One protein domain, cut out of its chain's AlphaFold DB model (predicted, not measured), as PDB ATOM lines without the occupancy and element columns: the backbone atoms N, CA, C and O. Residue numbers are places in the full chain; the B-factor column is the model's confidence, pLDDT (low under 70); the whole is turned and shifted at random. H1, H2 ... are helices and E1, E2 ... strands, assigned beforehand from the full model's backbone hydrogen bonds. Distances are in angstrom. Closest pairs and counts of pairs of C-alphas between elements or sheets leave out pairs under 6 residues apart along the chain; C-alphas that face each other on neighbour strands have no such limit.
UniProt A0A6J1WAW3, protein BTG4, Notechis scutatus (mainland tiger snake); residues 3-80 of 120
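This is residues 3 to 80 of the 120 residues of the protein "protein BTG4" of Notechis scutatus (mainland tiger snake) (UniProt A0A6J1WAW3). A small antiparallel sheet of three strands forms one end of the model together with a loose head of two short helices, H1 and H2, off the sheet on the E1 side, and from the E3 side an arm sticks out far from the rest, residues 62 to 80, with the helix H3 along it. No named helix is on the sheet. The printed part has 78 residues with three named helices and three named strands, in the order H1, H2, E1, E2, E3, H3; the sheet's order is E1, E2, E3, and the class is mixed, helices and strands. The whole is extended, with a radius of gyration of the C-alphas of 20.5 A and spans of 61 by 32 by 18 A.

Residues 3 to 4 pair, antiparallel, with residues 34 to 35 of E1, residues 34 to 39. H1, residues 12 to 20, and H2, residues 25 to 28, only just touch, with 3 pairs of C-alphas within 8 A; the closest are those of Cys 18 and Phe 25, 5.9 A apart. H1 is apart from E1. E1 and E2, residues 42 to 47, form an antiparallel hairpin at 171 degrees between their directions, with N 35 and O 46 at 2.9 A and N 44 and O 37 at 3.0 A, within hydrogen-bond range. E2 and E3, residues 54 to 58, form a second hairpin, antiparallel at 155 degrees, with N 45 and O 54 at 2.8 A. The three strands make a meander, each the antiparallel neighbour of the one before; E1 and E3 are its edge strands. H3, residues 65 to 80, touches no helix and is apart from E1 and E2. Every O i to N i+4 pair is within hydrogen-bond range in H1 and H3; H2 is too short for such a pair.

H1 begins at C-alpha 12, (176.759, 168.306, 184.584), and is 12.2 A from first to last C-alpha; H2 is 5.6 A. E1 is 16.4 A, E2 is 16.9 A and E3 is 10.7 A; E1 begins at C-alpha 34, (187.536, 170.488, 193.019). H3 is 22.3 A and ends at C-alpha 80, (205.437, 162.687, 142.279).

The C-alphas of Cys 6 and Ser 80, the two farthest apart, are 61.5 A apart. Without the free stretch, 59 residues span 35 by 27 by 16 A. The printed part has no cut. The links H1 to H2, H2 to E1 and E1 to E2 are tight, E2 to E3 and E3 to H3 are short, and there is no long link. The mean pLDDT of the printed part is 90.1, with residues 62 to 68 under 70.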
ATOM      1  N   ARG A   3     184.324 170.849 187.136       97.25
ATOM      2  CA  ARG A   3     184.329 171.717 188.329       97.25
ATOM      3  C   ARG A   3     183.197 171.420 189.308       97.25
ATOM      4  O   ARG A   3     182.032 171.339 188.936       97.25
ATOM      5  N   LEU A   4     183.577 171.368 190.583       96.75
ATOM      6  CA  LEU A   4     182.710 171.277 191.753       96.75
ATOM      7  C   LEU A   4     183.039 172.438 192.697       96.75
ATOM      8  O   LEU A   4     184.212 172.654 193.012       96.75
ATOM      9  N   ASN A   5     182.034 173.194 193.134       95.31
ATOM     10  CA  ASN A   5     182.161 174.197 194.194       95.31
ATOM     11  C   ASN A   5     180.811 174.475 194.880       95.31
ATOM     12  O   ASN A   5     179.809 173.819 194.604       95.31
ATOM     13  N   CYS A   6     180.764 175.468 195.770       93.56
ATOM     14  CA  CYS A   6     179.546 175.828 196.501       93.56
ATOM     15  C   CYS A   6     178.397 176.345 195.614       93.56
ATOM     16  O   CYS A   6     177.239 176.235 196.011       93.56
ATOM     17  N   PHE A   7     178.696 176.876 194.425       93.69
ATOM     18  CA  PHE A   7     177.692 177.332 193.458       93.69
ATOM     19  C   PHE A   7     177.244 176.210 192.512       93.69
ATOM     20  O   PHE A   7     176.132 176.246 191.994       93.69
ATOM     21  N   GLN A   8     178.101 175.210 192.307       93.25
ATOM     22  CA  GLN A   8     177.884 174.073 191.427       93.25
ATOM     23  C   GLN A   8     178.391 172.803 192.117       93.25
ATOM     24  O   GLN A   8     179.516 172.353 191.903       93.25
ATOM     25  N   ALA A   9     177.546 172.222 192.972       93.56
ATOM     26  CA  ALA A   9     177.891 171.032 193.753       93.56
ATOM     27  C   ALA A   9     178.028 169.756 192.900       93.56
ATOM     28  O   ALA A   9     178.580 168.761 193.364       93.56
ATOM     29  N   LYS A  10     177.518 169.784 191.663       95.25
ATOM     30  CA  LYS A  10     177.630 168.712 190.675       95.25
ATOM     31  C   LYS A  10     178.041 169.289 189.332       95.25
ATOM     32  O   LYS A  10     177.414 170.226 188.844       95.25
ATOM     33  N   ASP A  11     179.064 168.706 188.727       96.38
ATOM     34  CA  ASP A  11     179.400 168.981 187.338       96.38
ATOM     35  C   ASP A  11     178.396 168.256 186.424       96.38
ATOM     36  O   ASP A  11     178.197 167.053 186.618       96.38
ATOM     37  N   PRO A  12     177.756 168.933 185.451       95.75
ATOM     38  CA  PRO A  12     176.759 168.306 184.584       95.75
ATOM     39  C   PRO A  12     177.273 167.074 183.833       95.75
ATOM     40  O   PRO A  12     176.533 166.105 183.680       95.75
ATOM     41  N   LEU A  13     178.539 167.078 183.396       95.81
ATOM     42  CA  LEU A  13     179.119 165.937 182.684       95.81
ATOM     43  C   LEU A  13     179.352 164.759 183.629       95.81
ATOM     44  O   LEU A  13     179.099 163.617 183.252       95.81
ATOM     45  N   LEU A  14     179.790 165.022 184.864       96.38
ATOM     46  CA  LEU A  14     179.915 163.968 185.875       96.38
ATOM     47  C   LEU A  14     178.552 163.406 186.286       96.38
ATOM     48  O   LEU A  14     178.434 162.196 186.452       96.38
ATOM     49  N   ASP A  15     177.525 164.246 186.429       96.50
ATOM     50  CA  ASP A  15     176.167 163.797 186.764       96.50
ATOM     51  C   ASP A  15     175.581 162.935 185.633       96.50
ATOM     52  O   ASP A  15     175.049 161.855 185.885       96.50
ATOM     53  N   GLN A  16     175.789 163.333 184.371       97.75
ATOM     54  CA  GLN A  16     175.424 162.515 183.213       97.75
ATOM     55  C   GLN A  16     176.184 161.183 183.180       97.75
ATOM     56  O   GLN A  16     175.575 160.140 182.945       97.75
ATOM     57  N   ALA A  17     177.494 161.191 183.438       97.56
ATOM     58  CA  ALA A  17     178.298 159.971 183.478       97.56
ATOM     59  C   ALA A  17     177.851 159.022 184.603       97.56
ATOM     60  O   ALA A  17     177.798 157.809 184.396       97.56
ATOM     61  N   CYS A  18     177.475 159.570 185.763       97.88
ATOM     62  CA  CYS A  18     176.886 158.821 186.871       97.88
ATOM     63  C   CYS A  18     175.584 158.139 186.449       97.88
ATOM     64  O   CYS A  18     175.462 156.925 186.599       97.88
ATOM     65  N   MET A  19     174.653 158.889 185.845       97.38
ATOM     66  CA  MET A  19     173.388 158.342 185.342       97.38
ATOM     67  C   MET A  19     173.612 157.243 184.297       97.38
ATOM     68  O   MET A  19     173.045 156.161 184.416       97.38
ATOM     69  N   ALA A  20     174.480 157.486 183.311       98.38
ATOM     70  CA  ALA A  20     174.793 156.518 182.258       98.38
ATOM     71  C   ALA A  20     175.464 155.242 182.795       98.38
ATOM     72  O   ALA A  20     175.317 154.170 182.213       98.38
ATOM     73  N   SER A  21     176.183 155.355 183.914       97.81
ATOM     74  CA  SER A  21     176.882 154.236 184.556       97.81
ATOM     75  C   SER A  21     176.085 153.598 185.697       97.81
ATOM     76  O   SER A  21     176.590 152.672 186.325       97.81
ATOM     77  N   ASN A  22     174.875 154.094 185.986       97.19
ATOM     78  CA  ASN A  22     174.049 153.742 187.147       97.19
ATOM     79  C   ASN A  22     174.789 153.858 188.504       97.19
ATOM     80  O   ASN A  22     174.572 153.077 189.428       97.19
ATOM     81  N   VAL A  23     175.692 154.833 188.626       97.62
ATOM     82  CA  VAL A  23     176.456 155.120 189.850       97.62
ATOM     83  C   VAL A  23     175.819 156.308 190.564       97.62
ATOM     84  O   VAL A  23     175.565 157.337 189.944       97.62
ATOM     85  N   ASP A  24     175.582 156.202 191.874       96.44
ATOM     86  CA  ASP A  24     175.153 157.358 192.664       96.44
ATOM     87  C   ASP A  24     176.295 158.378 192.761       96.44
ATOM     88  O   ASP A  24     177.398 158.049 193.201       96.44
ATOM     89  N   PHE A  25     176.026 159.632 192.400       95.75
ATOM     90  CA  PHE A  25     177.017 160.707 192.432       95.75
ATOM     91  C   PHE A  25     177.660 160.860 193.819       95.75
ATOM     92  O   PHE A  25     178.863 161.095 193.918       95.75
ATOM     93  N   GLN A  26     176.887 160.701 194.903       94.00
ATOM     94  CA  GLN A  26     177.424 160.839 196.265       94.00
ATOM     95  C   GLN A  26     178.417 159.725 196.616       94.00
ATOM     96  O   GLN A  26     179.346 159.947 197.394       94.00
ATOM     97  N   SER A  27     178.278 158.548 195.999       96.31
ATOM     98  CA  SER A  27     179.195 157.422 196.200       96.31
ATOM     99  C   SER A  27     180.585 157.646 195.595       96.31
ATOM    100  O   SER A  27     181.528 156.959 195.981       96.31
ATOM    101  N   LEU A  28     180.748 158.639 194.706       94.81
ATOM    102  CA  LEU A  28     182.051 158.987 194.132       94.81
ATOM    103  C   LEU A  28     183.046 159.518 195.176       94.81
ATOM    104  O   LEU A  28     184.249 159.519 194.920       94.81
ATOM    105  N   GLY A  29     182.566 160.017 196.323       94.69
ATOM    106  CA  GLY A  29     183.428 160.530 197.392       94.69
ATOM    107  C   GLY A  29     184.269 161.747 196.987       94.69
ATOM    108  O   GLY A  29     185.354 161.955 197.531       94.69
ATOM    109  N   LEU A  30     183.800 162.540 196.014       95.19
ATOM    110  CA  LEU A  30     184.537 163.704 195.526       95.19
ATOM    111  C   LEU A  30     184.581 164.828 196.579       95.19
ATOM    112  O   LEU A  30     183.612 165.029 197.317       95.19
ATOM    113  N   PRO A  31     185.671 165.616 196.634       94.75
ATOM    114  CA  PRO A  31     185.732 166.799 197.484       94.75
ATOM    115  C   PRO A  31     184.635 167.816 197.138       94.75
ATOM    116  O   PRO A  31     184.276 167.982 195.974       94.75
ATOM    117  N   LYS A  32     184.174 168.577 198.142       93.94
ATOM    118  CA  LYS A  32     183.176 169.654 197.960       93.94
ATOM    119  C   LYS A  32     183.618 170.730 196.964       93.94
ATOM    120  O   LYS A  32     182.782 171.351 196.315       93.94
ATOM    121  N   GLU A  33     184.924 170.965 196.880       97.38
ATOM    122  CA  GLU A  33     185.529 171.918 195.958       97.38
ATOM    123  C   GLU A  33     186.682 171.247 195.211       97.38
ATOM    124  O   GLU A  33     187.700 170.892 195.810       97.38
ATOM    125  N   MET A  34     186.534 171.090 193.897       97.31
ATOM    126  CA  MET A  34     187.536 170.488 193.019       97.31
ATOM    127  C   MET A  34     187.444 171.103 191.622       97.31
ATOM    128  O   MET A  34     186.360 171.391 191.122       97.31
ATOM    129  N   THR A  35     188.577 171.317 190.963       97.94
ATOM    130  CA  THR A  35     188.616 171.685 189.545       97.94
ATOM    131  C   THR A  35     189.696 170.875 188.851       97.94
ATOM    132  O   THR A  35     190.829 170.856 189.324       97.94
ATOM    133  N   ILE A  36     189.341 170.218 187.750       98.19
ATOM    134  CA  ILE A  36     190.265 169.484 186.885       98.19
ATOM    135  C   ILE A  36     190.273 170.163 185.515       98.19
ATOM    136  O   ILE A  36     189.220 170.358 184.893       98.19
ATOM    137  N   TRP A  37     191.462 170.515 185.040       98.25
ATOM    138  CA  TRP A  37     191.694 170.990 183.681       98.25
ATOM    139  C   TRP A  37     192.381 169.890 182.889       98.25
ATOM    140  O   TRP A  37     193.299 169.238 183.383       98.25
ATOM    141  N   VAL A  38     191.874 169.670 181.682       96.94
ATOM    142  CA  VAL A  38     192.373 168.675 180.740       96.94
ATOM    143  C   VAL A  38     192.707 169.457 179.486       96.94
ATOM    144  O   VAL A  38     191.806 169.791 178.717       96.94
ATOM    145  N   ASP A  39     193.981 169.785 179.339       95.56
ATOM    146  CA  ASP A  39     194.529 170.477 178.185       95.56
ATOM    147  C   ASP A  39     195.454 169.501 177.431       95.56
ATOM    148  O   ASP A  39     195.857 168.470 177.983       95.56
ATOM    149  N   PRO A  40     195.788 169.754 176.152       94.62
ATOM    150  CA  PRO A  40     196.802 168.961 175.469       94.62
ATOM    151  C   PRO A  40     198.094 168.916 176.291       94.62
ATOM    152  O   PRO A  40     198.568 169.952 176.746       94.62
ATOM    153  N   PHE A  41     198.648 167.714 176.461       93.56
ATOM    154  CA  PHE A  41     199.893 167.433 177.191       93.56
ATOM    155  C   PHE A  41     199.870 167.643 178.710       93.56
ATOM    156  O   PHE A  41     200.713 167.071 179.394       93.56
ATOM    157  N   ASP A  42     198.888 168.348 179.267       96.25
ATOM    158  CA  ASP A  42     198.834 168.642 180.698       96.25
ATOM    159  C   ASP A  42     197.434 168.444 181.280       96.25
ATOM    160  O   ASP A  42     196.441 169.039 180.860       96.25
ATOM    161  N   VAL A  43     197.370 167.632 182.332       97.94
ATOM    162  CA  VAL A  43     196.191 167.497 183.184       97.94
ATOM    163  C   VAL A  43     196.554 168.022 184.559       97.94
ATOM    164  O   VAL A  43     197.434 167.479 185.231       97.94
ATOM    165  N   CYS A  44     195.856 169.059 185.013       98.25
ATOM    166  CA  CYS A  44     196.063 169.633 186.337       98.25
ATOM    167  C   CYS A  44     194.781 169.618 187.171       98.25
ATOM    168  O   CYS A  44     193.661 169.586 186.659       98.25
ATOM    169  N   CYS A  45     194.956 169.617 188.488       98.19
ATOM    170  CA  CYS A  45     193.876 169.582 189.459       98.19
ATOM    171  C   CYS A  45     194.118 170.608 190.561       98.19
ATOM    172  O   CYS A  45     195.249 170.928 190.918       98.19
ATOM    173  N   ARG A  46     193.031 171.110 191.136       97.81
ATOM    174  CA  ARG A  46     193.033 171.886 192.370       97.81
ATOM    175  C   ARG A  46     191.895 171.412 193.261       97.81
ATOM    176  O   ARG A  46     190.767 171.279 192.792       97.81
ATOM    177  N   TYR A  47     192.170 171.256 194.551       96.31
ATOM    178  CA  TYR A  47     191.145 171.064 195.577       96.31
ATOM    179  C   TYR A  47     190.948 172.353 196.361       96.31
ATOM    180  O   TYR A  47     191.921 172.861 196.898       96.31
ATOM    181  N   GLY A  48     189.725 172.865 196.483       95.56
ATOM    182  CA  GLY A  48     189.457 174.152 197.136       95.56
ATOM    183  C   GLY A  48     189.805 175.368 196.271       95.56
ATOM    184  O   GLY A  48     190.848 175.403 195.621       95.56
ATOM    185  N   GLU A  49     188.963 176.405 196.257       93.19
ATOM    186  CA  GLU A  49     189.141 177.533 195.316       93.19
ATOM    187  C   GLU A  49     190.403 178.381 195.564       93.19
ATOM    188  O   GLU A  49     190.901 179.032 194.644       93.19
ATOM    189  N   LYS A  50     190.938 178.352 196.791       94.31
ATOM    190  CA  LYS A  50     192.093 179.160 197.226       94.31
ATOM    191  C   LYS A  50     193.430 178.418 197.209       94.31
ATOM    192  O   LYS A  50     194.459 179.032 197.477       94.31
ATOM    193  N   ASN A  51     193.427 177.119 196.933       95.38
ATOM    194  CA  ASN A  51     194.649 176.323 196.949       95.38
ATOM    195  C   ASN A  51     195.392 176.424 195.608       95.38
ATOM    196  O   ASN A  51     194.778 176.725 194.581       95.38
ATOM    197  N   PRO A  52     196.710 176.171 195.579       96.94
ATOM    198  CA  PRO A  52     197.431 176.062 194.318       96.94
ATOM    199  C   PRO A  52     196.948 174.846 193.513       96.94
ATOM    200  O   PRO A  52     196.522 173.835 194.079       96.94
ATOM    201  N   ALA A  53     197.017 174.949 192.186       97.81
ATOM    202  CA  ALA A  53     196.854 173.795 191.309       97.81
ATOM    203  C   ALA A  53     198.125 172.930 191.320       97.81
ATOM    204  O   ALA A  53     199.222 173.427 191.578       97.81
ATOM    205  N   PHE A  54     197.970 171.646 191.020       97.69
ATOM    206  CA  PHE A  54     199.055 170.682 190.883       97.69
ATOM    207  C   PHE A  54     198.845 169.821 189.635       97.69
ATOM    208  O   PHE A  54     197.714 169.587 189.202       97.69
ATOM    209  N   THR A  55     199.940 169.342 189.053       97.81
ATOM    210  CA  THR A  55     199.905 168.449 187.894       97.81
ATOM    211  C   THR A  55     199.475 167.050 188.323       97.81
ATOM    212  O   THR A  55     200.034 166.479 189.259       97.81
ATOM    213  N   VAL A  56     198.477 166.502 187.635       97.75
ATOM    214  CA  VAL A  56     198.008 165.119 187.796       97.75
ATOM    215  C   VAL A  56     198.722 164.211 186.804       97.75
ATOM    216  O   VAL A  56     199.189 163.139 187.175       97.75
ATOM    217  N   ALA A  57     198.816 164.651 185.550       96.62
ATOM    218  CA  ALA A  57     199.537 163.956 184.498       96.62
ATOM    219  C   ALA A  57     200.148 164.979 183.542       96.62
ATOM    220  O   ALA A  57     199.514 165.982 183.221       96.62
ATOM    221  N   HIS A  58     201.368 164.698 183.097       95.94
ATOM    222  CA  HIS A  58     202.054 165.451 182.059       95.94
ATOM    223  C   HIS A  58     202.514 164.461 180.996       95.94
ATOM    224  O   HIS A  58     203.124 163.438 181.317       95.94
ATOM    225  N   PHE A  59     202.208 164.757 179.744       91.94
ATOM    226  CA  PHE A  59     202.577 163.949 178.599       91.94
ATOM    227  C   PHE A  59     203.581 164.748 177.791       91.94
ATOM    228  O   PHE A  59     203.238 165.747 177.168       91.94
ATOM    229  N   THR A  60     204.829 164.297 177.771       84.81
ATOM    230  CA  THR A  60     205.787 164.811 176.800       84.81
ATOM    231  C   THR A  60     205.260 164.428 175.426       84.81
ATOM    232  O   THR A  60     205.105 163.234 175.157       84.81
ATOM    233  N   GLY A  61     204.927 165.411 174.588       70.31
ATOM    234  CA  GLY A  61     204.592 165.154 173.193       70.31
ATOM    235  C   GLY A  61     205.737 164.358 172.588       70.31
ATOM    236  O   GLY A  61     206.842 164.877 172.458       70.31
ATOM    237  N   GLN A  62     205.515 163.068 172.347       62.97
ATOM    238  CA  GLN A  62     206.534 162.215 171.767       62.97
ATOM    239  C   GLN A  62     206.916 162.827 170.415       62.97
ATOM    240  O   GLN A  62     206.038 163.227 169.649       62.97
ATOM    241  N   GLU A  63     208.220 162.948 170.162       58.06
ATOM    242  CA  GLU A  63     208.856 163.536 168.972       58.06
ATOM    243  C   GLU A  63     208.534 162.784 167.656       58.06
ATOM    244  O   GLU A  63     209.292 162.842 166.692       58.06
ATOM    245  N   ASP A  64     207.406 162.082 167.571       55.25
ATOM    246  CA  ASP A  64     206.991 161.323 166.390       55.25
ATOM    247  C   ASP A  64     206.466 162.238 165.266       55.25
ATOM    248  O   ASP A  64     206.261 161.785 164.142       55.25
ATOM    249  N   ASP A  65     206.317 163.547 165.510       56.09
ATOM    250  CA  ASP A  65     206.029 164.526 164.448       56.09
ATOM    251  C   ASP A  65     207.168 164.586 163.405       56.09
ATOM    252  O   ASP A  65     206.944 164.869 162.223       56.09
ATOM    253  N   TYR A  66     208.397 164.218 163.804       58.69
ATOM    254  CA  TYR A  66     209.496 163.986 162.865       58.69
ATOM    255  C   TYR A  66     209.203 162.809 161.922       58.69
ATOM    256  O   TYR A  66     209.446 162.926 160.718       58.69
ATOM    257  N   ASP A  67     208.674 161.699 162.442       61.81
ATOM    258  CA  ASP A  67     208.415 160.486 161.660       61.81
ATOM    259  C   ASP A  67     207.223 160.684 160.711       61.81
ATOM    260  O   ASP A  67     207.294 160.359 159.525       61.81
ATOM    261  N   VAL A  68     206.175 161.373 161.177       67.25
ATOM    262  CA  VAL A  68     205.045 161.787 160.327       67.25
ATOM    263  C   VAL A  68     205.520 162.712 159.204       67.25
ATOM    264  O   VAL A  68     205.193 162.491 158.034       67.25
ATOM    265  N   SER A  69     206.361 163.702 159.515       74.88
ATOM    266  CA  SER A  69     206.946 164.601 158.514       74.88
ATOM    267  C   SER A  69     207.817 163.860 157.491       74.88
ATOM    268  O   SER A  69     207.797 164.190 156.303       74.88
ATOM    269  N   GLN A  70     208.582 162.846 157.914       76.94
ATOM    270  CA  GLN A  70     209.352 161.996 157.000       76.94
ATOM    271  C   GLN A  70     208.458 161.119 156.122       76.94
ATOM    272  O   GLN A  70     208.697 161.028 154.916       76.94
ATOM    273  N   GLY A  71     207.408 160.528 156.691       80.56
ATOM    274  CA  GLY A  71     206.422 159.744 155.952       80.56
ATOM    275  C   GLY A  71     205.709 160.572 154.882       80.56
ATOM    276  O   GLY A  71     205.588 160.126 153.740       80.56
ATOM    277  N   ILE A  72     205.320 161.811 155.208       82.94
ATOM    278  CA  ILE A  72     204.720 162.753 154.251       82.94
ATOM    279  C   ILE A  72     205.712 163.083 153.131       82.94
ATOM    280  O   ILE A  72     205.349 162.994 151.959       82.94
ATOM    281  N   ARG A  73     206.972 163.410 153.461       82.06
ATOM    282  CA  ARG A  73     208.016 163.677 152.453       82.06
ATOM    283  C   ARG A  73     208.200 162.496 151.497       82.06
ATOM    284  O   ARG A  73     208.130 162.683 150.284       82.06
ATOM    285  N   GLN A  74     208.337 161.278 152.025       85.12
ATOM    286  CA  GLN A  74     208.485 160.069 151.207       85.12
ATOM    287  C   GLN A  74     207.247 159.774 150.350       85.12
ATOM    288  O   GLN A  74     207.378 159.350 149.202       85.12
ATOM    289  N   ALA A  75     206.042 159.985 150.884       84.25
ATOM    290  CA  ALA A  75     204.800 159.787 150.141       84.25
ATOM    291  C   ALA A  75     204.656 160.795 148.991       84.25
ATOM    292  O   ALA A  75     204.256 160.408 147.897       84.25
ATOM    293  N   VAL A  76     205.033 162.062 149.201       87.94
ATOM    294  CA  VAL A  76     205.029 163.106 148.163       87.94
ATOM    295  C   VAL A  76     206.046 162.798 147.064       87.94
ATOM    296  O   VAL A  76     205.718 162.924 145.885       87.94
ATOM    297  N   GLU A  77     207.249 162.343 147.412       82.81
ATOM    298  CA  GLU A  77     208.263 161.914 146.439       82.81
ATOM    299  C   GLU A  77     207.800 160.688 145.635       82.81
ATOM    300  O   GLU A  77     207.940 160.649 144.408       82.81
ATOM    301  N   LYS A  78     207.176 159.706 146.298       81.69
ATOM    302  CA  LYS A  78     206.580 158.535 145.636       81.69
ATOM    303  C   LYS A  78     205.409 158.903 144.729       81.69
ATOM    304  O   LYS A  78     205.363 158.430 143.604       81.69
ATOM    305  N   ALA A  79     204.501 159.770 145.169       78.38
ATOM    306  CA  ALA A  79     203.363 160.216 144.366       78.38
ATOM    307  C   ALA A  79     203.806 161.055 143.159       78.38
ATOM    308  O   ALA A  79     203.262 160.931 142.061       78.38
ATOM    309  N   SER A  80     204.839 161.880 143.347       73.56
ATOM    310  CA  SER A  80     205.437 162.687 142.279       73.56
ATOM    311  C   SER A  80     206.147 161.810 141.243       73.56
ATOM    312  O   SER A  80     206.081 162.099 140.049       73.56
TER     313      SER A  80